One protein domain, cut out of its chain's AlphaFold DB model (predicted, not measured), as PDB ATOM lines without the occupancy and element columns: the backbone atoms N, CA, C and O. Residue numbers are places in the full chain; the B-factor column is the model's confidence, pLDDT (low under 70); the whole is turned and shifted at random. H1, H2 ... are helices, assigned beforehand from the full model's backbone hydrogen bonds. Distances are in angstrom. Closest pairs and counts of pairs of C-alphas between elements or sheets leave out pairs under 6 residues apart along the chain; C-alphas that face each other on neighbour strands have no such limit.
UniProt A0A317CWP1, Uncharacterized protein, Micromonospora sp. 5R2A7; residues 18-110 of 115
ATOM      1  N   THR A  18      -3.769  12.603 -12.222       90.50
ATOM      2  CA  THR A  18      -2.531  13.186 -11.712       90.50
ATOM      3  C   THR A  18      -2.618  13.252 -10.192       90.50
ATOM      4  O   THR A  18      -3.377  14.045  -9.634       90.50
ATOM      5  N   THR A  19      -1.863  12.394  -9.513       88.69
ATOM      6  CA  THR A  19      -1.734  12.415  -8.051       88.69
ATOM      7  C   THR A  19      -0.777  13.531  -7.610       88.69
ATOM      8  O   THR A  19       0.088  13.945  -8.387       88.69
ATOM      9  N   PRO A  20      -0.922  14.069  -6.384       86.94
ATOM     10  CA  PRO A  20      -1.947  13.758  -5.377       86.94
ATOM     11  C   PRO A  20      -3.250  14.565  -5.542       86.94
ATOM     12  O   PRO A  20      -4.190  14.370  -4.786       86.94
ATOM     13  N   GLY A  21      -3.335  15.482  -6.513       87.75
ATOM     14  CA  GLY A  21      -4.515  16.346  -6.693       87.75
ATOM     15  C   GLY A  21      -5.733  15.654  -7.317       87.75
ATOM     16  O   GLY A  21      -6.820  16.228  -7.341       87.75
ATOM     17  N   TRP A  22      -5.558  14.442  -7.854       92.44
ATOM     18  CA  TRP A  22      -6.577  13.696  -8.599       92.44
ATOM     19  C   TRP A  22      -7.239  14.536  -9.698       92.44
ATOM     20  O   TRP A  22      -8.441  14.440  -9.942       92.44
ATOM     21  N   SER A  23      -6.461  15.375 -10.377       92.31
ATOM     22  CA  SER A  23      -6.888  16.104 -11.571       92.31
ATOM     23  C   SER A  23      -6.606  15.280 -12.822       92.31
ATOM     24  O   SER A  23      -5.809  14.344 -12.821       92.31
ATOM     25  N   CYS A  24      -7.302  15.567 -13.909       92.75
ATOM     26  CA  CYS A  24      -7.045  14.951 -15.192       92.75
ATOM     27  C   CYS A  24      -5.809  15.603 -15.815       92.75
ATOM     28  O   CYS A  24      -5.833  16.799 -16.095       92.75
ATOM     29  N   GLY A  25      -4.776  14.819 -16.133       88.06
ATOM     30  CA  GLY A  25      -3.539  15.333 -16.743       88.06
ATOM     31  C   GLY A  25      -3.697  15.927 -18.151       88.06
ATOM     32  O   GLY A  25      -2.736  16.438 -18.708       88.06
ATOM     33  N   SER A  26      -4.899  15.849 -18.729       87.81
ATOM     34  CA  SER A  26      -5.227  16.368 -20.059       87.81
ATOM     35  C   SER A  26      -6.202  17.538 -20.009       87.81
ATOM     36  O   SER A  26      -5.923  18.605 -20.543       87.81
ATOM     37  N   CYS A  27      -7.334  17.358 -19.320       88.56
ATOM     38  CA  CYS A  27      -8.350  18.404 -19.193       88.56
ATOM     39  C   CYS A  27      -7.999  19.453 -18.134       88.56
ATOM     40  O   CYS A  27      -8.519  20.557 -18.189       88.56
ATOM     41  N   GLY A  28      -7.213  19.092 -17.117       85.88
ATOM     42  CA  GLY A  28      -7.069  19.878 -15.887       85.88
ATOM     43  C   GLY A  28      -8.255  19.749 -14.919       85.88
ATOM     44  O   GLY A  28      -8.085  19.999 -13.729       85.88
ATOM     45  N   ASP A  29      -9.418  19.292 -15.392       90.19
ATOM     46  CA  ASP A  29     -10.606  19.044 -14.567       90.19
ATOM     47  C   ASP A  29     -10.402  17.952 -13.513       90.19
ATOM     48  O   ASP A  29      -9.529  17.091 -13.607       90.19
ATOM     49  N   GLU A  30     -11.305  17.919 -12.543       90.75
ATOM     50  CA  GLU A  30     -11.423  16.862 -11.549       90.75
ATOM     51  C   GLU A  30     -11.580  15.461 -12.180       90.75
ATOM     52  O   GLU A  30     -12.571  15.141 -12.843       90.75
ATOM     53  N   TRP A  31     -10.608  14.576 -11.939       91.62
ATOM     54  CA  TRP A  31     -10.664  13.186 -12.386       91.62
ATOM     55  C   TRP A  31     -11.669  12.359 -11.561       91.62
ATOM     56  O   TRP A  31     -11.620  12.408 -10.335       91.62
ATOM     57  N   PRO A  32     -12.557  11.546 -12.147       92.94
ATOM     58  CA  PRO A  32     -12.679  11.261 -13.567       92.94
ATOM     59  C   PRO A  32     -13.444  12.371 -14.301       92.94
ATOM     60  O   PRO A  32     -14.609  12.635 -13.993       92.94
ATOM     61  N   CYS A  33     -12.806  12.969 -15.311       92.00
ATOM     62  CA  CYS A  33     -13.429  13.964 -16.186       92.00
ATOM     63  C   CYS A  33     -14.449  13.304 -17.132       92.00
ATOM     64  O   CYS A  33     -14.406  12.090 -17.354       92.00
ATOM     65  N   ALA A  34     -15.356  14.088 -17.725       89.75
ATOM     66  CA  ALA A  34     -16.425  13.567 -18.587       89.75
ATOM     67  C   ALA A  34     -15.901  12.671 -19.730       89.75
ATOM     68  O   ALA A  34     -16.453  11.597 -19.977       89.75
ATOM     69  N   THR A  35     -14.786  13.057 -20.359       90.56
ATOM     70  CA  THR A  35     -14.142  12.280 -21.431       90.56
ATOM     71  C   THR A  35     -13.561  10.958 -20.934       90.56
ATOM     72  O   THR A  35     -13.701   9.928 -21.593       90.56
ATOM     73  N   LYS A  36     -12.942  10.932 -19.742       91.56
ATOM     74  CA  LYS A  36     -12.447   9.673 -19.167       91.56
ATOM     75  C   LYS A  36     -13.599   8.749 -18.797       91.56
ATOM     76  O   LYS A  36     -13.498   7.550 -19.036       91.56
ATOM     77  N   ARG A  37     -14.699   9.292 -18.258       90.69
ATOM     78  CA  ARG A  37     -15.903   8.511 -17.937       90.69
ATOM     79  C   ARG A  37     -16.438   7.812 -19.183       90.69
ATOM     80  O   ARG A  37     -16.612   6.599 -19.147       90.69
ATOM     81  N   SER A  38     -16.640   8.534 -20.289       89.50
ATOM     82  CA  SER A  38     -17.147   7.934 -21.533       89.50
ATOM     83  C   SER A  38     -16.196   6.880 -22.106       89.50
ATOM     84  O   SER A  38     -16.659   5.808 -22.497       89.50
ATOM     85  N   ARG A  39     -14.876   7.120 -22.071       89.00
ATOM     86  CA  ARG A  39     -13.877   6.116 -22.471       89.00
ATOM     87  C   ARG A  39     -13.905   4.871 -21.596       89.00
ATOM     88  O   ARG A  39     -13.955   3.783 -22.145       89.00
ATOM     89  N   LEU A  40     -13.943   5.015 -20.270       90.06
ATOM     90  CA  LEU A  40     -14.047   3.875 -19.353       90.06
ATOM     91  C   LEU A  40     -15.322   3.064 -19.616       90.06
ATOM     92  O   LEU A  40     -15.299   1.839 -19.561       90.06
ATOM     93  N   LEU A  41     -16.435   3.727 -19.952       88.44
ATOM     94  CA  LEU A  41     -17.661   3.022 -20.335       88.44
ATOM     95  C   LEU A  41     -17.524   2.237 -21.638       88.44
ATOM     96  O   LEU A  41     -18.100   1.154 -21.738       88.44
ATOM     97  N   ALA A  42     -16.808   2.788 -22.618       88.75
ATOM     98  CA  ALA A  42     -16.559   2.131 -23.893       88.75
ATOM     99  C   ALA A  42     -15.567   0.965 -23.746       88.75
ATOM    100  O   ALA A  42     -15.839  -0.128 -24.234       88.75
ATOM    101  N   GLU A  43     -14.464   1.178 -23.026       89.19
ATOM    102  CA  GLU A  43     -13.395   0.200 -22.793       89.19
ATOM    103  C   GLU A  43     -13.899  -1.028 -22.032       89.19
ATOM    104  O   GLU A  43     -13.609  -2.159 -22.408       89.19
ATOM    105  N   TYR A  44     -14.729  -0.821 -21.008       87.81
ATOM    106  CA  TYR A  44     -15.286  -1.916 -20.214       87.81
ATOM    107  C   TYR A  44     -16.500  -2.574 -20.882       87.81
ATOM    108  O   TYR A  44     -17.076  -3.501 -20.318       87.81
ATOM    109  N   GLY A  45     -16.935  -2.101 -22.056       78.75
ATOM    110  CA  GLY A  45     -17.936  -2.774 -22.894       78.75
ATOM    111  C   GLY A  45     -19.291  -3.047 -22.228       78.75
ATOM    112  O   GLY A  45     -20.067  -3.863 -22.716       78.75
ATOM    113  N   GLY A  46     -19.592  -2.391 -21.103       73.81
ATOM    114  CA  GLY A  46     -20.788  -2.660 -20.303       73.81
ATOM    115  C   GLY A  46     -20.587  -3.551 -19.073       73.81
ATOM    116  O   GLY A  46     -21.543  -3.678 -18.307       73.81
ATOM    117  N   ASP A  47     -19.386  -4.079 -18.813       85.94
ATOM    118  CA  ASP A  47     -19.040  -4.725 -17.540       85.94
ATOM    119  C   ASP A  47     -18.915  -3.676 -16.423       85.94
ATOM    120  O   ASP A  47     -17.845  -3.183 -16.052       85.94
ATOM    121  N   ARG A  48     -20.079  -3.282 -15.903       84.62
ATOM    122  CA  ARG A  48     -20.189  -2.273 -14.847       84.62
ATOM    123  C   ARG A  48     -19.650  -2.770 -13.514       84.62
ATOM    124  O   ARG A  48     -19.259  -1.939 -12.699       84.62
ATOM    125  N   ALA A  49     -19.624  -4.086 -13.299       86.44
ATOM    126  CA  ALA A  49     -19.076  -4.662 -12.083       86.44
ATOM    127  C   ALA A  49     -17.562  -4.437 -12.052       86.44
ATOM    128  O   ALA A  49     -17.071  -3.788 -11.127       86.44
ATOM    129  N   MET A  50     -16.851  -4.844 -13.107       87.81
ATOM    130  CA  MET A  50     -15.401  -4.653 -13.211       87.81
ATOM    131  C   MET A  50     -15.034  -3.161 -13.191       87.81
ATOM    132  O   MET A  50     -14.137  -2.750 -12.455       87.81
ATOM    133  N   LEU A  51     -15.818  -2.317 -13.875       91.12
ATOM    134  CA  LEU A  51     -15.628  -0.866 -13.836       91.12
ATOM    135  C   LEU A  51     -15.794  -0.278 -12.424       91.12
ATOM    136  O   LEU A  51     -15.016   0.585 -12.018       91.12
ATOM    137  N   SER A  52     -16.797  -0.729 -11.664       90.75
ATOM    138  CA  SER A  52     -17.015  -0.263 -10.288       90.75
ATOM    139  C   SER A  52     -15.887  -0.684  -9.347       90.75
ATOM    140  O   SER A  52     -15.500   0.098  -8.482       90.75
ATOM    141  N   VAL A  53     -15.312  -1.873  -9.552       91.81
ATOM    142  CA  VAL A  53     -14.161  -2.365  -8.783       91.81
ATOM    143  C   VAL A  53     -12.923  -1.516  -9.078       91.81
ATOM    144  O   VAL A  53     -12.248  -1.064  -8.148       91.81
ATOM    145  N   TYR A  54     -12.665  -1.226 -10.358       92.62
ATOM    146  CA  TYR A  54     -11.578  -0.339 -10.775       92.62
ATOM    147  C   TYR A  54     -11.720   1.057 -10.149       92.62
ATOM    148  O   TYR A  54     -10.812   1.537  -9.468       92.62
ATOM    149  N   LEU A  55     -12.893   1.682 -10.293       93.38
ATOM    150  CA  LEU A  55     -13.157   3.009  -9.730       93.38
ATOM    151  C   LEU A  55     -13.141   3.020  -8.196       93.38
ATOM    152  O   LEU A  55     -12.696   4.004  -7.611       93.38
ATOM    153  N   GLY A  56     -13.572   1.937  -7.544       93.12
ATOM    154  CA  GLY A  56     -13.489   1.773  -6.093       93.12
ATOM    155  C   GLY A  56     -12.046   1.729  -5.592       93.12
ATOM    156  O   GLY A  56     -11.723   2.345  -4.579       93.12
ATOM    157  N   SER A  57     -11.159   1.080  -6.348       93.50
ATOM    158  CA  SER A  57      -9.724   1.043  -6.046       93.50
ATOM    159  C   SER A  57      -9.099   2.435  -6.181       93.50
ATOM    160  O   SER A  57      -8.369   2.881  -5.297       93.50
ATOM    161  N   CYS A  58      -9.453   3.167  -7.242       93.25
ATOM    162  CA  CYS A  58      -9.033   4.555  -7.420       93.25
ATOM    163  C   CYS A  58      -9.568   5.475  -6.311       93.25
ATOM    164  O   CYS A  58      -8.829   6.308  -5.806       93.25
ATOM    165  N   LEU A  59     -10.823   5.309  -5.893       93.00
ATOM    166  CA  LEU A  59     -11.421   6.084  -4.804       93.00
ATOM    167  C   LEU A  59     -10.698   5.865  -3.466       93.00
ATOM    168  O   LEU A  59     -10.503   6.823  -2.717       93.00
ATOM    169  N   ALA A  60     -10.303   4.627  -3.160       92.44
ATOM    170  CA  ALA A  60      -9.560   4.323  -1.940       92.44
ATOM    171  C   ALA A  60      -8.218   5.070  -1.917       92.44
ATOM    172  O   ALA A  60      -7.916   5.759  -0.947       92.44
ATOM    173  N   ALA A  61      -7.470   5.023  -3.024       92.56
ATOM    174  CA  ALA A  61      -6.235   5.790  -3.170       92.56
ATOM    175  C   ALA A  61      -6.486   7.313  -3.099       92.56
ATOM    176  O   ALA A  61      -5.753   8.029  -2.423       92.56
ATOM    177  N   ALA A  62      -7.566   7.803  -3.715       92.31
ATOM    178  CA  ALA A  62      -7.928   9.219  -3.686       92.31
ATOM    179  C   ALA A  62      -8.290   9.724  -2.294       92.31
ATOM    180  O   ALA A  62      -7.985  10.862  -1.959       92.31
ATOM    181  N   THR A  63      -8.916   8.881  -1.477       92.12
ATOM    182  CA  THR A  63      -9.268   9.225  -0.097       92.12
ATOM    183  C   THR A  63      -8.020   9.377   0.774       92.12
ATOM    184  O   THR A  63      -8.000  10.218   1.672       92.12
ATOM    185  N   GLU A  64      -6.964   8.610   0.493       91.62
ATOM    186  CA  GLU A  64      -5.682   8.754   1.187       91.62
ATOM    187  C   GLU A  64      -4.941  10.030   0.770       91.62
ATOM    188  O   GLU A  64      -4.493  10.784   1.636       91.62
ATOM    189  N   ASP A  65      -4.872  10.316  -0.534       90.88
ATOM    190  CA  ASP A  65      -4.203  11.517  -1.056       90.88
ATOM    191  C   ASP A  65      -4.960  12.813  -0.705       90.88
ATOM    192  O   ASP A  65      -4.354  13.836  -0.382       90.88
ATOM    193  N   LEU A  66      -6.296  12.774  -0.734       88.81
ATOM    194  CA  LEU A  66      -7.191  13.899  -0.452       88.81
ATOM    195  C   LEU A  66      -7.852  13.758   0.922       88.81
ATOM    196  O   LEU A  66      -9.049  13.995   1.067       88.81
ATOM    197  N   ARG A  67      -7.081  13.411   1.956       85.12
ATOM    198  CA  ARG A  67      -7.605  13.161   3.312       85.12
ATOM    199  C   ARG A  67      -8.413  14.326   3.914       85.12
ATOM    200  O   ARG A  67      -9.237  14.113   4.798       85.12
ATOM    201  N   ALA A  68      -8.174  15.556   3.453       85.62
ATOM    202  CA  ALA A  68      -8.923  16.745   3.866       85.62
ATOM    203  C   ALA A  68     -10.282  16.903   3.152       85.62
ATOM    204  O   ALA A  68     -11.130  17.667   3.614       85.62
ATOM    205  N   ALA A  69     -10.488  16.221   2.024       84.69
ATOM    206  CA  ALA A  69     -11.743  16.252   1.294       84.69
ATOM    207  C   ALA A  69     -12.773  15.325   1.956       84.69
ATOM    208  O   ALA A  69     -12.416  14.275   2.498       84.69
ATOM    209  N   PRO A  70     -14.068  15.661   1.880       87.50
ATOM    210  CA  PRO A  70     -15.098  14.728   2.281       87.50
ATOM    211  C   PRO A  70     -15.003  13.439   1.447       87.50
ATOM    212  O   PRO A  70     -15.120  13.434   0.222       87.50
ATOM    213  N   VAL A  71     -14.946  12.305   2.144       86.69
ATOM    214  CA  VAL A  71     -15.581  11.053   1.696       86.69
ATOM    215  C   VAL A  71     -17.046  11.404   1.329       86.69
ATOM    216  O   VAL A  71     -17.487  12.498   1.593       86.69
ATOM    217  N   MET A  72     -17.902  10.590   0.746       87.94
ATOM    218  CA  MET A  72     -19.187  11.046   0.153       87.94
ATOM    219  C   MET A  72     -19.001  11.930  -1.088       87.94
ATOM    220  O   MET A  72     -19.402  11.485  -2.155       87.94
ATOM    221  N   SER A  73     -18.347  13.098  -1.033       89.75
ATOM    222  CA  SER A  73     -18.151  13.911  -2.251       89.75
ATOM    223  C   SER A  73     -17.238  13.207  -3.260       89.75
ATOM    224  O   SER A  73     -17.542  13.169  -4.456       89.75
ATOM    225  N   LEU A  74     -16.175  12.550  -2.782       89.69
ATOM    226  CA  LEU A  74     -15.340  11.678  -3.612       89.69
ATOM    227  C   LEU A  74     -16.122  10.456  -4.125       89.69
ATOM    228  O   LEU A  74     -16.013  10.094  -5.294       89.69
ATOM    229  N   GLN A  75     -16.967   9.842  -3.295       91.12
ATOM    230  CA  GLN A  75     -17.807   8.705  -3.684       91.12
ATOM    231  C   GLN A  75     -18.782   9.081  -4.803       91.12
ATOM    232  O   GLN A  75     -18.854   8.374  -5.809       91.12
ATOM    233  N   ASP A  76     -19.506  10.191  -4.665       90.75
ATOM    234  CA  ASP A  76     -20.441  10.680  -5.680       90.75
ATOM    235  C   ASP A  76     -19.712  11.025  -6.985       90.75
ATOM    236  O   ASP A  76     -20.177  10.690  -8.079       90.75
ATOM    237  N   ARG A  77     -18.511  11.603  -6.886       90.38
ATOM    238  CA  ARG A  77     -17.661  11.917  -8.040       90.38
ATOM    239  C   ARG A  77     -17.170  10.669  -8.782       90.38
ATOM    240  O   ARG A  77     -17.187  10.660 -10.016       90.38
ATOM    241  N   PHE A  78     -16.733   9.627  -8.074       89.81
ATOM    242  CA  PHE A  78     -16.164   8.419  -8.688       89.81
ATOM    243  C   PHE A  78     -17.231   7.396  -9.093       89.81
ATOM    244  O   PHE A  78     -17.134   6.823 -10.176       89.81
ATOM    245  N   ILE A  79     -18.247   7.181  -8.256       90.19
ATOM    246  CA  ILE A  79     -19.233   6.093  -8.374       90.19
ATOM    247  C   ILE A  79     -20.652   6.619  -8.642       90.19
ATOM    248  O   ILE A  79     -21.454   5.913  -9.251       90.19
ATOM    249  N   GLY A  80     -20.978   7.853  -8.247       87.62
ATOM    250  CA  GLY A  80     -22.349   8.388  -8.291       87.62
ATOM    251  C   GLY A  80     -22.965   8.501  -9.691       87.62
ATOM    252  O   GLY A  80     -24.184   8.447  -9.838       87.62
ATOM    253  N   TRP A  81     -22.140   8.586 -10.735       87.44
ATOM    254  CA  TRP A  81     -22.584   8.639 -12.132       87.44
ATOM    255  C   TRP A  81     -22.733   7.256 -12.789       87.44
ATOM    256  O   TRP A  81     -23.231   7.165 -13.915       87.44
ATOM    257  N   LEU A  82     -22.293   6.173 -12.133       86.50
ATOM    258  CA  LEU A  82     -22.429   4.833 -12.692       86.50
ATOM    259  C   LEU A  82     -23.909   4.420 -12.683       86.50
ATOM    260  O   LEU A  82     -24.553   4.449 -11.631       86.50
ATOM    261  N   PRO A  83     -24.467   3.984 -13.827       73.62
ATOM    262  CA  PRO A  83     -25.819   3.453 -13.850       73.62
ATOM    263  C   PRO A  83     -25.848   2.185 -12.995       73.62
ATOM    264  O   PRO A  83     -25.172   1.200 -13.302       73.62
ATOM    265  N   ARG A  84     -26.618   2.215 -11.905       69.25
ATOM    266  CA  ARG A  84     -26.800   1.062 -11.019       69.25
ATOM    267  C   ARG A  84     -27.418  -0.063 -11.845       69.25
ATOM    268  O   ARG A  84     -28.542   0.053 -12.327       69.25
ATOM    269  N   GLY A  85     -26.645  -1.116 -12.088       63.94
ATOM    270  CA  GLY A  85     -27.036  -2.229 -12.946       63.94
ATOM    271  C   GLY A  85     -28.132  -3.079 -12.308       63.94
ATOM    272  O   GLY A  85     -27.859  -4.162 -11.812       63.94
ATOM    273  N   SER A  86     -29.389  -2.642 -12.368       56.06
ATOM    274  CA  SER A  86     -30.554  -3.410 -11.896       56.06
ATOM    275  C   SER A  86     -30.966  -4.552 -12.841       56.06
ATOM    276  O   SER A  86     -32.130  -4.939 -12.869       56.06
ATOM    277  N   ARG A  87     -30.045  -5.109 -13.639       59.28
ATOM    278  CA  ARG A  87     -30.387  -6.075 -14.701       59.28
ATOM    279  C   ARG A  87     -30.007  -7.534 -14.419       59.28
ATOM    280  O   ARG A  87     -30.169  -8.357 -15.307       59.28
ATOM    281  N   TRP A  88     -29.559  -7.876 -13.204       55.53
ATOM    282  CA  TRP A  88     -29.250  -9.270 -12.823       55.53
ATOM    283  C   TRP A  88     -30.320  -9.957 -11.957       55.53
ATOM    284  O   TRP A  88     -30.297 -11.173 -11.785       55.53
ATOM    285  N   VAL A  89     -31.329  -9.222 -11.473       55.84
ATOM    286  CA  VAL A  89     -32.471  -9.851 -10.777       55.84
ATOM    287  C   VAL A  89     -33.241 -10.789 -11.716       55.84
ATOM    288  O   VAL A  89     -33.740 -11.819 -11.275       55.84
ATOM    289  N   TRP A  90     -33.298 -10.504 -13.021       54.59
ATOM    290  CA  TRP A  90     -34.156 -11.271 -13.927       54.59
ATOM    291  C   TRP A  90     -33.551 -12.593 -14.432       54.59
ATOM    292  O   TRP A  90     -34.298 -13.529 -14.696       54.59
ATOM    293  N   THR A  91     -32.224 -12.743 -14.499       59.69
ATOM    294  CA  THR A  91     -31.604 -14.011 -14.940       59.69
ATOM    295  C   THR A  91     -31.456 -15.022 -13.809       59.69
ATOM    296  O   THR A  91     -31.644 -16.216 -14.033       59.69
ATOM    297  N   SER A  92     -31.198 -14.563 -12.582       54.38
ATOM    298  CA  SER A  92     -31.031 -15.464 -11.433       54.38
ATOM    299  C   SER A  92     -32.362 -15.881 -10.814       54.38
ATOM    300  O   SER A  92     -32.517 -17.035 -10.428       54.38
ATOM    301  N   VAL A  93     -33.361 -14.994 -10.783       56.16
ATOM    302  CA  VAL A  93     -34.705 -15.351 -10.293       56.16
ATOM    303  C   VAL A  93     -35.529 -16.048 -11.386       56.16
ATOM    304  O   VAL A  93     -36.241 -17.007 -11.094       56.16
ATOM    305  N   GLY A  94     -35.386 -15.652 -12.658       55.62
ATOM    306  CA  GLY A  94     -36.097 -16.283 -13.778       55.62
ATOM    307  C   GLY A  94     -35.630 -17.712 -14.085       55.62
ATOM    308  O   GLY A  94     -36.458 -18.587 -14.338       55.62
ATOM    309  N   GLY A  95     -34.320 -17.979 -13.997       58.09
ATOM    310  CA  GLY A  95     -33.756 -19.313 -14.235       58.09
ATOM    311  C   GLY A  95     -34.144 -20.343 -13.168       58.09
ATOM    312  O   GLY A  95     -34.464 -21.485 -13.496       58.09
ATOM    313  N   VAL A  96     -34.193 -19.932 -11.895       61.28
ATOM    314  CA  VAL A  96     -34.609 -20.807 -10.785       61.28
ATOM    315  C   VAL A  96     -36.105 -21.135 -10.869       61.28
ATOM    316  O   VAL A  96     -36.484 -22.289 -10.678       61.28
ATOM    317  N   LEU A  97     -36.959 -20.171 -11.236       58.41
ATOM    318  CA  LEU A  97     -38.397 -20.418 -11.417       58.41
ATOM    319  C   LEU A  97     -38.692 -21.388 -12.576       58.41
ATOM    320  O   LEU A  97     -39.558 -22.255 -12.436       58.41
ATOM    321  N   ALA A  98     -37.946 -21.308 -13.684       59.78
ATOM    322  CA  ALA A  98     -38.087 -22.251 -14.795       59.78
ATOM    323  C   ALA A  98     -37.684 -23.690 -14.404       59.78
ATOM    324  O   ALA A  98     -38.361 -24.647 -14.782       59.78
ATOM    325  N   ALA A  99     -36.627 -23.851 -13.600       59.06
ATOM    326  CA  ALA A  99     -36.175 -25.165 -13.138       59.06
ATOM    327  C   ALA A  99     -37.185 -25.841 -12.189       59.06
ATOM    328  O   ALA A  99     -37.436 -27.043 -12.306       59.06
ATOM    329  N   VAL A 100     -37.816 -25.082 -11.285       59.81
ATOM    330  CA  VAL A 100     -38.791 -25.629 -10.320       59.81
ATOM    331  C   VAL A 100     -40.084 -26.085 -11.010       59.81
ATOM    332  O   VAL A 100     -40.612 -27.149 -10.679       59.81
ATOM    333  N   ALA A 101     -40.567 -25.347 -12.018       62.34
ATOM    334  CA  ALA A 101     -41.758 -25.738 -12.778       62.34
ATOM    335  C   ALA A 101     -41.571 -27.073 -13.535       62.34
ATOM    336  O   ALA A 101     -42.498 -27.885 -13.598       62.34
ATOM    337  N   GLY A 102     -40.364 -27.344 -14.048       57.50
ATOM    338  CA  GLY A 102     -40.045 -28.599 -14.740       57.50
ATOM    339  C   GLY A 102     -40.071 -29.838 -13.833       57.50
ATOM    340  O   GLY A 102     -40.544 -30.898 -14.249       57.50
ATOM    341  N   VAL A 103     -39.627 -29.714 -12.577       60.69
ATOM    342  CA  VAL A 103     -39.573 -30.844 -11.628       60.69
ATOM    343  C   VAL A 103     -40.973 -31.291 -11.195       60.69
ATOM    344  O   VAL A 103     -41.251 -32.492 -11.153       60.69
ATOM    345  N   VAL A 104     -41.884 -30.349 -10.929       60.94
ATOM    346  CA  VAL A 104     -43.258 -30.673 -10.498       60.94
ATOM    347  C   VAL A 104     -44.054 -31.343 -11.627       60.94
ATOM    348  O   VAL A 104     -44.773 -32.314 -11.382       60.94
ATOM    349  N   GLY A 105     -43.869 -30.900 -12.876       58.41
ATOM    350  CA  GLY A 105     -44.505 -31.518 -14.045       58.41
ATOM    351  C   GLY A 105     -44.058 -32.965 -14.300       58.41
ATOM    352  O   GLY A 105     -44.867 -33.805 -14.697       58.41
ATOM    353  N   PHE A 106     -42.794 -33.295 -14.017       58.34
ATOM    354  CA  PHE A 106     -42.249 -34.640 -14.229       58.34
ATOM    355  C   PHE A 106     -42.738 -35.670 -13.194       58.34
ATOM    356  O   PHE A 106     -42.856 -36.857 -13.499       58.34
ATOM    357  N   ALA A 107     -43.068 -35.232 -11.976       59.09
ATOM    358  CA  ALA A 107     -43.555 -36.125 -10.926       59.09
ATOM    359  C   ALA A 107     -45.022 -36.557 -11.134       59.09
ATOM    360  O   ALA A 107     -45.394 -37.671 -10.766       59.09
ATOM    361  N   MET A 108     -45.857 -35.720 -11.763       60.12
ATOM    362  CA  MET A 108     -47.288 -36.017 -11.945       60.12
ATOM    363  C   MET A 108     -47.583 -37.002 -13.087       60.12
ATOM    364  O   MET A 108     -48.614 -37.675 -13.058       60.12
ATOM    365  N   THR A 109     -46.685 -37.143 -14.067       60.75
ATOM    366  CA  THR A 109     -46.884 -38.048 -15.215       60.75
ATOM    367  C   THR A 109     -46.506 -39.502 -14.928       60.75
ATOM    368  O   THR A 109     -46.905 -40.392 -15.676       60.75
ATOM    369  N   ARG A 110     -45.830 -39.793 -13.807       56.97
ATOM    370  CA  ARG A 110     -45.567 -41.168 -13.345       56.97
ATOM    371  C   ARG A 110     -46.629 -41.681 -12.368       56.97
ATOM    372  O   ARG A 110     -46.287 -42.255 -11.338       56.97
TER     373      ARG A 110
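AT A GLANCE: This is residues 18 to 110 of the 115 residues of an uncharacterized protein of Micromonospora sp. 5R2A7 (UniProt A0A317CWP1). A small body of three helices has one long helical arm sticking out of it: H3 folds back on part of H2 as a helical hairpin, H1 comes near H2, and residues 86 to 110, of which 89 to 108 belong to H4, stand free. The unnamed opening stretch, residues 18 to 33, lies at the end of the body away from the arm. The printed part has 93 residues with four named helices in the order H1, H2, H3, H4 and no named strand; the class is all helix, with 54 residues in the helices. The whole is extended, with a radius of gyration of the C-alphas of 21.0 A and spans of 71 by 26 by 15 A, the arm making the length.

IN THESE COORDINATES: Residues 18 to 33 hold no named element. H1, residues 34 to 43, begins at C-alpha 34 (-16.425, 13.567, -18.587) and is 14.3 A long. H2, residues 48 to 65, is 25.2 A long. H3 is residues 73 to 78, 8.7 A. H4, residues 89 to 108, is 30.1 A long and ends at C-alpha 108 (-47.288, -36.017, -11.945).

HOW THE PARTS SIT: H2 touches H3 with residues 55 to 63 alone, the closest C-alphas being those of Leu 55 and Phe 78, 6.3 A apart. This hairpin has a steep tilt of 41 degrees, opposite ways. H1 and H2 are close but not clearly touching, the closest C-alphas being those of Leu 40 and Leu 51, 7.4 A apart. Their steep tilt is 42 degrees, opposite ways. H1 and H3 are apart, and H4 is apart from H1, H2 and H3. Every O i to N i+4 pair is within hydrogen-bond range in H1, H2 and H3; in H4, 14 of 16 are.

THE WHOLE: The C-alphas of Gly 28 and Arg 110, the two farthest apart, are 72.2 A apart. Without residues 86 to 110, the body spans 33 by 24 by 15 A. The printed part has no cut; the link H1 to H2 is tight, and the other two are short. Mean pLDDT of the printed part is 80.3, with residues 84 to 110 under 70.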